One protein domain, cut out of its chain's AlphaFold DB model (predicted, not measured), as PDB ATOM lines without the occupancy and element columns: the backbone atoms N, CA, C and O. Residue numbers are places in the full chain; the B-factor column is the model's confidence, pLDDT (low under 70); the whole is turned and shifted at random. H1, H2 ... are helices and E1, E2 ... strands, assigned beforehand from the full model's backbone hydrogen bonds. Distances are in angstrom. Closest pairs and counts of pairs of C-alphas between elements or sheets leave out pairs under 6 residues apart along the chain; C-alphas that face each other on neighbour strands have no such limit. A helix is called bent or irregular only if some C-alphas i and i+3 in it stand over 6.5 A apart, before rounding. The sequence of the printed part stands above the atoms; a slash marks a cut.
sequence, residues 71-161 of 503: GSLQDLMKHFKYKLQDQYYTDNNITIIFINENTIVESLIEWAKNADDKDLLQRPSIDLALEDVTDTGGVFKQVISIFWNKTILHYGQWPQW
ATOM      1  N   GLY A  71      14.701  27.233 -26.752       64.06
ATOM      2  CA  GLY A  71      15.979  26.658 -26.278       64.06
ATOM      3  C   GLY A  71      16.202  25.151 -26.496       64.06
ATOM      4  O   GLY A  71      15.330  24.439 -26.992       64.06
ATOM      5  N   SER A  72      17.385  24.644 -26.127       76.44
ATOM      6  CA  SER A  72      17.689  23.199 -26.102       76.44
ATOM      7  C   SER A  72      17.285  22.547 -24.764       76.44
ATOM      8  O   SER A  72      17.169  23.227 -23.741       76.44
ATOM      9  N   LEU A  73      17.106  21.219 -24.724       80.69
ATOM     10  CA  LEU A  73      16.880  20.464 -23.484       80.69
ATOM     11  C   LEU A  73      18.046  20.683 -22.522       80.69
ATOM     12  O   LEU A  73      17.854  20.745 -21.310       80.69
ATOM     13  N   GLN A  74      19.254  20.825 -23.062       76.12
ATOM     14  CA  GLN A  74      20.445  21.123 -22.281       76.12
ATOM     15  C   GLN A  74      20.395  22.517 -21.652       76.12
ATOM     16  O   GLN A  74      20.748  22.643 -20.481       76.12
ATOM     17  N   ASP A  75      19.902  23.539 -22.357       79.69
ATOM     18  CA  ASP A  75      19.692  24.873 -21.775       79.69
ATOM     19  C   ASP A  75      18.657  24.828 -20.655       79.69
ATOM     20  O   ASP A  75      18.858  25.428 -19.597       79.69
ATOM     21  N   LEU A  76      17.585  24.053 -20.845       85.19
ATOM     22  CA  LEU A  76      16.590  23.818 -19.805       85.19
ATOM     23  C   LEU A  76      17.214  23.118 -18.593       85.19
ATOM     24  O   LEU A  76      17.000  23.559 -17.467       85.19
ATOM     25  N   MET A  77      18.035  22.082 -18.799       84.56
ATOM     26  CA  MET A  77      18.750  21.400 -17.712       84.56
ATOM     27  C   MET A  77      19.740  22.334 -17.007       84.56
ATOM     28  O   MET A  77      19.863  22.293 -15.782       84.56
ATOM     29  N   LYS A  78      20.433  23.199 -17.753       82.50
ATOM     30  CA  LYS A  78      21.370  24.187 -17.212       82.50
ATOM     31  C   LYS A  78      20.637  25.224 -16.362       82.50
ATOM     32  O   LYS A  78      21.050  25.484 -15.234       82.50
ATOM     33  N   HIS A  79      19.527  25.767 -16.860       84.62
ATOM     34  CA  HIS A  79      18.682  26.695 -16.110       84.62
ATOM     35  C   HIS A  79      18.087  26.038 -14.861       84.62
ATOM     36  O   HIS A  79      18.138  26.612 -13.774       84.62
ATOM     37  N   PHE A  80      17.597  24.803 -14.991       86.94
ATOM     38  CA  PHE A  80      17.089  24.026 -13.868       86.94
ATOM     39  C   PHE A  80      18.162  23.803 -12.799       86.94
ATOM     40  O   PHE A  80      17.903  24.017 -11.617       86.94
ATOM     41  N   LYS A  81      19.394  23.467 -13.200       83.94
ATOM     42  CA  LYS A  81      20.527  23.363 -12.277       83.94
ATOM     43  C   LYS A  81      20.770  24.677 -11.534       83.94
ATOM     44  O   LYS A  81      20.891  24.643 -10.315       83.94
ATOM     45  N   TYR A  82      20.806  25.818 -12.226       83.38
ATOM     46  CA  TYR A  82      20.994  27.117 -11.568       83.38
ATOM     47  C   TYR A  82      19.878  27.434 -10.572       83.38
ATOM     48  O   TYR A  82      20.159  27.876  -9.462       83.38
ATOM     49  N   LYS A  83      18.624  27.142 -10.931       86.31
ATOM     50  CA  LYS A  83      17.475  27.288 -10.031       86.31
ATOM     51  C   LYS A  83      17.627  26.440  -8.766       86.31
ATOM     52  O   LYS A  83      17.331  26.915  -7.674       86.31
ATOM     53  N   LEU A  84      18.108  25.203  -8.893       86.31
ATOM     54  CA  LEU A  84      18.380  24.343  -7.739       86.31
ATOM     55  C   LEU A  84      19.554  24.861  -6.900       86.31
ATOM     56  O   LEU A  84      19.493  24.812  -5.676       86.31
ATOM     57  N   GLN A  85      20.604  25.391  -7.527       81.62
ATOM     58  CA  GLN A  85      21.735  25.967  -6.793       81.62
ATOM     59  C   GLN A  85      21.325  27.183  -5.955       81.62
ATOM     60  O   GLN A  85      21.725  27.279  -4.795       81.62
ATOM     61  N   ASP A  86      20.476  28.052  -6.510       81.88
ATOM     62  CA  ASP A  86      19.904  29.205  -5.806       81.88
ATOM     63  C   ASP A  86      18.985  28.771  -4.651       81.88
ATOM     64  O   ASP A  86      19.117  29.248  -3.526       81.88
ATOM     65  N   GLN A  87      18.108  27.789  -4.891       82.81
ATOM     66  CA  GLN A  87      17.158  27.313  -3.882       82.81
ATOM     67  C   GLN A  87      17.831  26.623  -2.682       82.81
ATOM     68  O   GLN A  87      17.354  26.760  -1.555       82.81
ATOM     69  N   TYR A  88      18.900  25.856  -2.913       79.69
ATOM     70  CA  TYR A  88      19.531  25.017  -1.885       79.69
ATOM     71  C   TYR A  88      20.865  25.572  -1.356       79.69
ATOM     72  O   TYR A  88      21.497  24.907  -0.535       79.69
ATOM     73  N   TYR A  89      21.291  26.769  -1.788       66.94
ATOM     74  CA  TYR A  89      22.587  27.373  -1.438       66.94
ATOM     75  C   TYR A  89      23.743  26.367  -1.538       66.94
ATOM     76  O   TYR A  89      24.450  26.077  -0.566       66.94
ATOM     77  N   THR A  90      23.914  25.775  -2.719       62.34
ATOM     78  CA  THR A  90      25.028  24.859  -2.965       62.34
ATOM     79  C   THR A  90      26.245  25.622  -3.471       62.34
ATOM     80  O   THR A  90      26.277  26.116  -4.595       62.34
ATOM     81  N   ASP A  91      27.286  25.682  -2.638       62.44
ATOM     82  CA  ASP A  91      28.634  26.012  -3.102       62.44
ATOM     83  C   ASP A  91      29.080  24.989  -4.166       62.44
ATOM     84  O   ASP A  91      28.550  23.875  -4.233       62.44
ATOM     85  N   ASN A  92      30.110  25.310  -4.959       66.31
ATOM     86  CA  ASN A  92      30.753  24.383  -5.913       66.31
ATOM     87  C   ASN A  92      31.510  23.215  -5.224       66.31
ATOM     88  O   ASN A  92      32.513  22.716  -5.738       66.31
ATOM     89  N   ASN A  93      31.037  22.787  -4.055       73.88
ATOM     90  CA  ASN A  93      31.586  21.707  -3.261       73.88
ATOM     91  C   ASN A  93      31.402  20.358  -3.959       73.88
ATOM     92  O   ASN A  93      30.518  20.146  -4.800       73.88
ATOM     93  N   ILE A  94      32.308  19.457  -3.602       79.00
ATOM     94  CA  ILE A  94      32.390  18.110  -4.139       79.00
ATOM     95  C   ILE A  94      31.826  17.154  -3.092       79.00
ATOM     96  O   ILE A  94      32.298  17.147  -1.955       79.00
ATOM     97  N   THR A  95      30.886  16.304  -3.502       83.69
ATOM     98  CA  THR A  95      30.464  15.151  -2.701       83.69
ATOM     99  C   THR A  95      31.299  13.948  -3.098       83.69
ATOM    100  O   THR A  95      31.279  13.525  -4.256       83.69
ATOM    101  N   ILE A  96      32.029  13.387  -2.135       83.19
ATOM    102  CA  ILE A  96      32.818  12.173  -2.342       83.19
ATOM    103  C   ILE A  96      31.917  10.953  -2.139       83.19
ATOM    104  O   ILE A  96      31.299  10.785  -1.087       83.19
ATOM    105  N   ILE A  97      31.860  10.097  -3.154       85.00
ATOM    106  CA  ILE A  97      31.122   8.838  -3.159       85.00
ATOM    107  C   ILE A  97      32.144   7.706  -3.104       85.00
ATOM    108  O   ILE A  97      32.839   7.433  -4.083       85.00
ATOM    109  N   PHE A  98      32.224   7.039  -1.957       82.69
ATOM    110  CA  PHE A  98      33.102   5.888  -1.781       82.69
ATOM    111  C   PHE A  98      32.458   4.640  -2.372       82.69
ATOM    112  O   PHE A  98      31.369   4.239  -1.957       82.69
ATOM    113  N   ILE A  99      33.132   4.017  -3.339       81.56
ATOM    114  CA  ILE A  99      32.598   2.857  -4.055       81.56
ATOM    115  C   ILE A  99      33.575   1.693  -3.978       81.56
ATOM    116  O   ILE A  99      34.765   1.807  -4.270       81.56
ATOM    117  N   ASN A 100      33.042   0.527  -3.622       79.31
ATOM    118  CA  ASN A 100      33.756  -0.731  -3.755       79.31
ATOM    119  C   ASN A 100      33.487  -1.316  -5.148       79.31
ATOM    120  O   ASN A 100      32.355  -1.676  -5.470       79.31
ATOM    121  N   GLU A 101      34.535  -1.458  -5.960       72.75
ATOM    122  CA  GLU A 101      34.482  -1.956  -7.346       72.75
ATOM    123  C   GLU A 101      33.761  -3.309  -7.495       72.75
ATOM    124  O   GLU A 101      33.091  -3.578  -8.498       72.75
ATOM    125  N   ASN A 102      33.840  -4.160  -6.468       77.12
ATOM    126  CA  ASN A 102      33.190  -5.470  -6.475       77.12
ATOM    127  C   ASN A 102      31.675  -5.385  -6.229       77.12
ATOM    128  O   ASN A 102      30.951  -6.312  -6.583       77.12
ATOM    129  N   THR A 103      31.197  -4.276  -5.659       83.06
ATOM    130  CA  THR A 103      29.806  -4.057  -5.214       83.06
ATOM    131  C   THR A 103      29.302  -2.675  -5.640       83.06
ATOM    132  O   THR A 103      28.670  -1.953  -4.873       83.06
ATOM    133  N   ILE A 104      29.628  -2.273  -6.877       81.94
ATOM    134  CA  ILE A 104      29.289  -0.951  -7.436       81.94
ATOM    135  C   ILE A 104      27.791  -0.645  -7.314       81.94
ATOM    136  O   ILE A 104      27.424   0.465  -6.941       81.94
ATOM    137  N   VAL A 105      26.928  -1.620  -7.627       81.62
ATOM    138  CA  VAL A 105      25.470  -1.424  -7.633       81.62
ATOM    139  C   VAL A 105      24.956  -1.192  -6.220       81.62
ATOM    140  O   VAL A 105      24.247  -0.219  -5.973       81.62
ATOM    141  N   GLU A 106      25.349  -2.052  -5.285       85.50
ATOM    142  CA  GLU A 106      24.948  -1.965  -3.886       85.50
ATOM    143  C   GLU A 106      25.469  -0.677  -3.246       85.50
ATOM    144  O   GLU A 106      24.689   0.040  -2.624       85.50
ATOM    145  N   SER A 107      26.745  -0.342  -3.477       84.81
ATOM    146  CA  SER A 107      27.391   0.858  -2.928       84.81
ATOM    147  C   SER A 107      26.685   2.138  -3.382       84.81
ATOM    148  O   SER A 107      26.399   3.010  -2.565       84.81
ATOM    149  N   LEU A 108      26.353   2.250  -4.675       86.75
ATOM    150  CA  LEU A 108      25.663   3.425  -5.216       86.75
ATOM    151  C   LEU A 108      24.226   3.548  -4.712       86.75
ATOM    152  O   LEU A 108      23.786   4.649  -4.388       86.75
ATOM    153  N   ILE A 109      23.489   2.435  -4.636       86.00
ATOM    154  CA  ILE A 109      22.114   2.442  -4.118       86.00
ATOM    155  C   ILE A 109      22.106   2.802  -2.634       86.00
ATOM    156  O   ILE A 109      21.239   3.552  -2.193       86.00
ATOM    157  N   GLU A 110      23.040   2.258  -1.855       87.75
ATOM    158  CA  GLU A 110      23.173   2.569  -0.435       87.75
ATOM    159  C   GLU A 110      23.539   4.038  -0.219       87.75
ATOM    160  O   GLU A 110      22.885   4.712   0.576       87.75
ATOM    161  N   TRP A 111      24.503   4.563  -0.979       89.56
ATOM    162  CA  TRP A 111      24.841   5.982  -0.939       89.56
ATOM    163  C   TRP A 111      23.632   6.858  -1.286       89.56
ATOM    164  O   TRP A 111      23.261   7.721  -0.497       89.56
ATOM    165  N   ALA A 112      22.949   6.588  -2.402       88.00
ATOM    166  CA  ALA A 112      21.809   7.389  -2.849       88.00
ATOM    167  C   ALA A 112      20.629   7.369  -1.861       88.00
ATOM    168  O   ALA A 112      19.873   8.333  -1.786       88.00
ATOM    169  N   LYS A 113      20.461   6.282  -1.095       87.81
ATOM    170  CA  LYS A 113      19.443   6.184  -0.034       87.81
ATOM    171  C   LYS A 113      19.764   7.036   1.190       87.81
ATOM    172  O   LYS A 113      18.837   7.453   1.879       87.81
ATOM    173  N   ASN A 114      21.048   7.230   1.477       89.75
ATOM    174  CA  ASN A 114      21.525   7.948   2.656       89.75
ATOM    175  C   ASN A 114      21.884   9.412   2.359       89.75
ATOM    176  O   ASN A 114      22.026  10.189   3.298       89.75
ATOM    177  N   ALA A 115      22.031   9.771   1.082       89.12
ATOM    178  CA  ALA A 115      22.325  11.123   0.627       89.12
ATOM    179  C   ALA A 115      21.165  12.079   0.932       89.12
ATOM    180  O   ALA A 115      19.995  11.761   0.683       89.12
ATOM    181  N   ASP A 116      21.493  13.265   1.439       88.31
ATOM    182  CA  ASP A 116      20.522  14.345   1.561       88.31
ATOM    183  C   ASP A 116      20.361  15.122   0.237       88.31
ATOM    184  O   ASP A 116      21.036  14.871  -0.767       88.31
ATOM    185  N   ASP A 117      19.427  16.073   0.203       86.94
ATOM    186  CA  ASP A 117      19.173  16.867  -1.004       86.94
ATOM    187  C   ASP A 117      20.403  17.692  -1.425       86.94
ATOM    188  O   ASP A 117      20.603  17.930  -2.615       86.94
ATOM    189  N   LYS A 118      21.257  18.101  -0.479       83.75
ATOM    190  CA  LYS A 118      22.471  18.875  -0.754       83.75
ATOM    191  C   LYS A 118      23.562  17.987  -1.351       83.75
ATOM    192  O   LYS A 118      24.252  18.421  -2.274       83.75
ATOM    193  N   ASP A 119      23.708  16.761  -0.860       85.88
ATOM    194  CA  ASP A 119      24.653  15.765  -1.365       85.88
ATOM    195  C   ASP A 119      24.372  15.421  -2.831       85.88
ATOM    196  O   ASP A 119      25.303  15.345  -3.634       85.88
ATOM    197  N   LEU A 120      23.088  15.270  -3.184       85.00
ATOM    198  CA  LEU A 120      22.621  14.948  -4.538       85.00
ATOM    199  C   LEU A 120      22.820  16.089  -5.552       85.00
ATOM    200  O   LEU A 120      22.853  15.834  -6.758       85.00
ATOM    201  N   LEU A 121      22.919  17.338  -5.088       84.06
ATOM    202  CA  LEU A 121      23.060  18.533  -5.935       84.06
ATOM    203  C   LEU A 121      24.513  18.994  -6.116       84.06
ATOM    204  O   LEU A 121      24.807  19.776  -7.025       84.06
ATOM    205  N   GLN A 122      25.419  18.533  -5.258       82.06
ATOM    206  CA  GLN A 122      26.849  18.816  -5.341       82.06
ATOM    207  C   GLN A 122      27.523  18.042  -6.479       82.06
ATOM    208  O   GLN A 122      26.984  17.079  -7.028       82.06
ATOM    209  N   ARG A 123      28.735  18.465  -6.859       78.38
ATOM    210  CA  ARG A 123      29.496  17.773  -7.904       78.38
ATOM    211  C   ARG A 123      29.959  16.411  -7.365       78.38
ATOM    212  O   ARG A 123      30.733  16.401  -6.411       78.38
ATOM    213  N   PRO A 124      29.557  15.279  -7.966       79.75
ATOM    214  CA  PRO A 124      30.004  13.980  -7.488       79.75
ATOM    215  C   PRO A 124      31.475  13.747  -7.859       79.75
ATOM    216  O   PRO A 124      31.901  14.061  -8.975       79.75
ATOM    217  N   SER A 125      32.234  13.160  -6.937       79.56
ATOM    218  CA  SER A 125      33.552  12.567  -7.177       79.56
ATOM    219  C   SER A 125      33.541  11.142  -6.653       79.56
ATOM    220  O   SER A 125      33.077  10.907  -5.541       79.56
ATOM    221  N   ILE A 126      34.017  10.191  -7.452       78.69
ATOM    222  CA  ILE A 126      34.066   8.786  -7.048       78.69
ATOM    223  C   ILE A 126      35.467   8.451  -6.572       78.69
ATOM    224  O   ILE A 126      36.416   8.551  -7.347       78.69
ATOM    225  N   ASP A 127      35.541   7.965  -5.338       75.38
ATOM    226  CA  ASP A 127      36.747   7.382  -4.770       75.38
ATOM    227  C   ASP A 127      36.579   5.862  -4.736       75.38
ATOM    228  O   ASP A 127      35.681   5.319  -4.077       75.38
ATOM    229  N   LEU A 128      37.436   5.162  -5.480       72.81
ATOM    230  CA  LEU A 128      37.453   3.706  -5.512       72.81
ATOM    231  C   LEU A 128      38.273   3.178  -4.336       72.81
ATOM    232  O   LEU A 128      39.415   3.571  -4.123       72.81
ATOM    233  N   ALA A 129      37.702   2.248  -3.571       66.62
ATOM    234  CA  ALA A 129      38.319   1.759  -2.335       66.62
ATOM    235  C   ALA A 129      39.699   1.085  -2.521       66.62
ATOM    236  O   ALA A 129      40.422   0.901  -1.541       66.62
ATOM    237  N   LEU A 130      40.050   0.667  -3.742       60.97
ATOM    238  CA  LEU A 130      41.270  -0.089  -4.043       60.97
ATOM    239  C   LEU A 130      42.223   0.630  -5.015       60.97
ATOM    240  O   LEU A 130      43.325   0.120  -5.249       60.97
ATOM    241  N   GLU A 131      41.838   1.794  -5.546       58.59
ATOM    242  CA  GLU A 131      42.571   2.501  -6.598       58.59
ATOM    243  C   GLU A 131      42.697   4.002  -6.293       58.59
ATOM    244  O   GLU A 131      41.711   4.681  -6.023       58.59
ATOM    245  N   ASP A 132      43.923   4.530  -6.379       52.53
ATOM    246  CA  ASP A 132      44.163   5.976  -6.377       52.53
ATOM    247  C   ASP A 132      43.787   6.524  -7.761       52.53
ATOM    248  O   ASP A 132      44.476   6.266  -8.752       52.53
ATOM    249  N   VAL A 133      42.679   7.257  -7.841       51.44
ATOM    250  CA  VAL A 133      42.134   7.770  -9.102       51.44
ATOM    251  C   VAL A 133      42.648   9.186  -9.382       51.44
ATOM    252  O   VAL A 133      42.502  10.084  -8.558       51.44
ATOM    253  N   THR A 134      43.204   9.417 -10.577       47.66
ATOM    254  CA  THR A 134      43.638  10.751 -11.044       47.66
ATOM    255  C   THR A 134      42.621  11.455 -11.950       47.66
ATOM    256  O   THR A 134      42.664  12.678 -12.066       47.66
ATOM    257  N   ASP A 135      41.706  10.712 -12.584       53.03
ATOM    258  CA  ASP A 135      40.648  11.242 -13.462       53.03
ATOM    259  C   ASP A 135      39.258  11.025 -12.849       53.03
ATOM    260  O   ASP A 135      38.587  10.014 -13.070       53.03
ATOM    261  N   THR A 136      38.811  12.008 -12.069       59.31
ATOM    262  CA  THR A 136      37.529  11.961 -11.351       59.31
ATOM    263  C   THR A 136      36.316  11.965 -12.289       59.31
ATOM    264  O   THR A 136      35.275  11.399 -11.952       59.31
ATOM    265  N   GLY A 137      36.429  12.559 -13.484       59.91
ATOM    266  CA  GLY A 137      35.338  12.608 -14.463       59.91
ATOM    267  C   GLY A 137      35.188  11.307 -15.255       59.91
ATOM    268  O   GLY A 137      34.065  10.834 -15.455       59.91
ATOM    269  N   GLY A 138      36.308  10.704 -15.663       61.97
ATOM    270  CA  GLY A 138      36.333   9.437 -16.388       61.97
ATOM    271  C   GLY A 138      35.817   8.290 -15.525       61.97
ATOM    272  O   GLY A 138      34.953   7.525 -15.964       61.97
ATOM    273  N   VAL A 139      36.249   8.236 -14.259       67.75
ATOM    274  CA  VAL A 139      35.770   7.228 -13.301       67.75
ATOM    275  C   VAL A 139      34.286   7.397 -13.000       67.75
ATOM    276  O   VAL A 139      33.564   6.399 -12.985       67.75
ATOM    277  N   PHE A 140      33.784   8.631 -12.861       71.88
ATOM    278  CA  PHE A 140      32.345   8.855 -12.710       71.88
ATOM    279  C   PHE A 140      31.545   8.259 -13.876       71.88
ATOM    280  O   PHE A 140      30.642   7.448 -13.661       71.88
ATOM    281  N   LYS A 141      31.910   8.594 -15.121       68.94
ATOM    282  CA  LYS A 141      31.240   8.060 -16.321       68.94
ATOM    283  C   LYS A 141      31.296   6.529 -16.373       68.94
ATOM    284  O   LYS A 141      30.279   5.889 -16.647       68.94
ATOM    285  N   GLN A 142      32.454   5.940 -16.079       69.19
ATOM    286  CA  GLN A 142      32.646   4.492 -16.102       69.19
ATOM    287  C   GLN A 142      31.786   3.785 -15.055       69.19
ATOM    288  O   GLN A 142      31.086   2.826 -15.376       69.19
ATOM    289  N   VAL A 143      31.817   4.250 -13.810       75.69
ATOM    290  CA  VAL A 143      31.078   3.619 -12.717       75.69
ATOM    291  C   VAL A 143      29.574   3.722 -12.943       75.69
ATOM    292  O   VAL A 143      28.870   2.730 -12.761       75.69
ATOM    293  N   ILE A 144      29.081   4.865 -13.429       76.31
ATOM    294  CA  ILE A 144      27.672   5.015 -13.815       76.31
ATOM    295  C   ILE A 144      27.317   4.099 -14.995       76.31
ATOM    296  O   ILE A 144      26.260   3.468 -14.984       76.31
ATOM    297  N   SER A 145      28.197   3.945 -15.987       70.31
ATOM    298  CA  SER A 145      27.987   2.981 -17.075       70.31
ATOM    299  C   SER A 145      27.916   1.538 -16.559       70.31
ATOM    300  O   SER A 145      26.985   0.808 -16.899       70.31
ATOM    301  N   ILE A 146      28.835   1.131 -15.673       72.88
ATOM    302  CA  ILE A 146      28.829  -0.200 -15.049       72.88
ATOM    303  C   ILE A 146      27.564  -0.403 -14.216       72.88
ATOM    304  O   ILE A 146      26.970  -1.480 -14.277       72.88
ATOM    305  N   PHE A 147      27.147   0.608 -13.454       78.00
ATOM    306  CA  PHE A 147      25.914   0.581 -12.678       78.00
ATOM    307  C   PHE A 147      24.715   0.248 -13.565       78.00
ATOM    308  O   PHE A 147      23.997  -0.709 -13.277       78.00
ATOM    309  N   TRP A 148      24.533   0.972 -14.673       72.62
ATOM    310  CA  TRP A 148      23.425   0.721 -15.594       72.62
ATOM    311  C   TRP A 148      23.534  -0.646 -16.276       72.62
ATOM    312  O   TRP A 148      22.558  -1.400 -16.280       72.62
ATOM    313  N   ASN A 149      24.727  -1.016 -16.753       66.44
ATOM    314  CA  ASN A 149      24.966  -2.315 -17.385       66.44
ATOM    315  C   ASN A 149      24.635  -3.483 -16.439       66.44
ATOM    316  O   ASN A 149      24.007  -4.456 -16.855       66.44
ATOM    317  N   LYS A 150      25.027  -3.394 -15.160       71.19
ATOM    318  CA  LYS A 150      24.771  -4.439 -14.154       71.19
ATOM    319  C   LYS A 150      23.318  -4.464 -13.683       71.19
ATOM    320  O   LYS A 150      22.760  -5.542 -13.529       71.19
ATOM    321  N   THR A 151      22.712  -3.299 -13.465       66.25
ATOM    322  CA  THR A 151      21.352  -3.187 -12.914       66.25
ATOM    323  C   THR A 151      20.304  -3.639 -13.932       66.25
ATOM    324  O   THR A 151      19.314  -4.272 -13.574       66.25
ATOM    325  N   ILE A 152      20.531  -3.351 -15.217       60.97
ATOM    326  CA  ILE A 152      19.504  -3.482 -16.258       60.97
ATOM    327  C   ILE A 152      19.862  -4.575 -17.284       60.97
ATOM    328  O   ILE A 152      18.999  -4.998 -18.041       60.97
ATOM    329  N   LEU A 153      21.090  -5.124 -17.266       54.91
ATOM    330  CA  LEU A 153      21.581  -6.128 -18.233       54.91
ATOM    331  C   LEU A 153      21.428  -5.683 -19.700       54.91
ATOM    332  O   LEU A 153      21.220  -6.501 -20.600       54.91
ATOM    333  N   HIS A 154      21.545  -4.378 -19.935       51.75
ATOM    334  CA  HIS A 154      21.488  -3.756 -21.249       51.75
ATOM    335  C   HIS A 154      22.769  -2.948 -21.489       51.75
ATOM    336  O   HIS A 154      23.238  -2.267 -20.588       51.75
ATOM    337  N   TYR A 155      23.302  -3.012 -22.713       49.16
ATOM    338  CA  TYR A 155      24.488  -2.260 -23.159       49.16
ATOM    339  C   TYR A 155      24.143  -0.888 -23.775       49.16
ATOM    340  O   TYR A 155      24.995  -0.233 -24.374       49.16
ATOM    341  N   GLY A 156      22.875  -0.468 -23.698       53.34
ATOM    342  CA  GLY A 156      22.432   0.810 -24.256       53.34
ATOM    343  C   GLY A 156      22.820   1.987 -23.363       53.34
ATOM    344  O   GLY A 156      22.966   1.843 -22.151       53.34
ATOM    345  N   GLN A 157      22.953   3.177 -23.946       61.50
ATOM    346  CA  GLN A 157      23.202   4.397 -23.177       61.50
ATOM    347  C   GLN A 157      21.924   4.946 -22.561       61.50
ATOM    348  O   GLN A 157      20.834   4.753 -23.095       61.50
ATOM    349  N   TRP A 158      22.050   5.638 -21.431       63.09
ATOM    350  CA  TRP A 158      20.922   6.357 -20.854       63.09
ATOM    351  C   TRP A 158      20.489   7.528 -21.754       63.09
ATOM    352  O   TRP A 158      21.356   8.275 -22.203       63.09
ATOM    353  N   PRO A 159      19.178   7.754 -21.966       68.12
ATOM    354  CA  PRO A 159      18.041   6.874 -21.676       68.12
ATOM    355  C   PRO A 159      17.638   6.022 -22.892       68.12
ATOM    356  O   PRO A 159      16.542   5.477 -22.912       68.12
ATOM    357  N   GLN A 160      18.477   5.910 -23.925       71.25
ATOM    358  CA  GLN A 160      18.166   5.222 -25.182       71.25
ATOM    359  C   GLN A 160      17.743   3.756 -25.010       71.25
ATOM    360  O   GLN A 160      16.984   3.239 -25.829       71.25
ATOM    361  N   TRP A 161      18.174   3.088 -23.938       72.75
ATOM    362  CA  TRP A 161      17.695   1.743 -23.598       72.75
ATOM    363  C   TRP A 161      16.244   1.708 -23.081       72.75
ATOM    364  O   TRP A 161      15.590   0.669 -23.173       72.75
TER     365      TRP A 161
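What this domain is: This is residues 71 to 161 of the 503 residues of the protein "HECT domain-containing protein" of Rhizophagus irregularis (strain DAOM 181602 / DAOM 197198 / MUCL 43194) (UniProt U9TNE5). The model is an open arch: a bar of two parallel strands, E1 and E2, joins a lone helix, H1, near one end to a pair of helices, H2 and H4, which pack on the strands and cross each other at about a right angle. Short H3 sits near the H1 end, and residues 71 to 80, mostly part of H1, stick out free. The printed part has 91 residues, with four named helices and two named strands in the order H1 E1 H2 H3 E2 H4; the class is mostly helix. It is only just compact, close to loose, with a radius of gyration of the C-alphas of 14.6 A and spans of 37 by 29 by 26 A.

Where its parts are: H1 runs from residues 73 to 88, 22.2 A long, with C-alpha 73 at (16.880, 20.464, -23.484). E1 is residues 94 to 99, 15.3 A, beginning at (32.390, 18.110, -4.139). H2 is residues 101 to 114, 19.1 A; it is irregular, with C-alphas 102 and 105 lying 8.8 A apart. H3 is residues 117 to 121, 6.5 A, and E2 is residues 123 to 128, 16.3 A. H4, residues 136 to 152, is 24.2 A long and ends with C-alpha 152 at (19.504, -3.482, -16.258).

How they stand to each other: H1 and H3 only just touch, with 3 pairs of C-alphas within 8 A, made by residues 84 to 88 of H1 alone; the closest are those of Tyr 88 and Lys 118, 6.9 A. H1 is apart from H2, E2 and H4. E1 and E2 are parallel neighbours at 30 degrees, with N 97 and O 125 at 2.8 A and N 125 and O 95 at 2.9 A, within hydrogen-bond range. E1, H2, H3 and E2 form a strand-helix-strand unit, two parallel neighbour strands with helices between them along the chain, and its crossover is right-handed. The closest C-alphas of E1 and H2, Ile 99 and Ser 107, are 5.7 A apart; those of E2 and H4, Ser 125 and Thr 136, are 5.8 A apart. H2, with residues 104 to 108 alone, touches H4, about perpendicular at 89 degrees; the closest C-alphas, Val 105 and Phe 147, are 5.4 A apart. Every O i to N i+4 pair is within hydrogen-bond range in H1, H3 and H4, and 8 of 10 are in H2.

The domain as a whole: The C-alphas of Gly 71 and Leu 130, the two farthest apart, are separated by 43.0 A. The printed part has no cut and no long link; E2 to H4 is short, the others tight. Its mean pLDDT is 74.9, with 28 residues under 70, among them residues 89 to 92, 129 to 139 and 151 to 159.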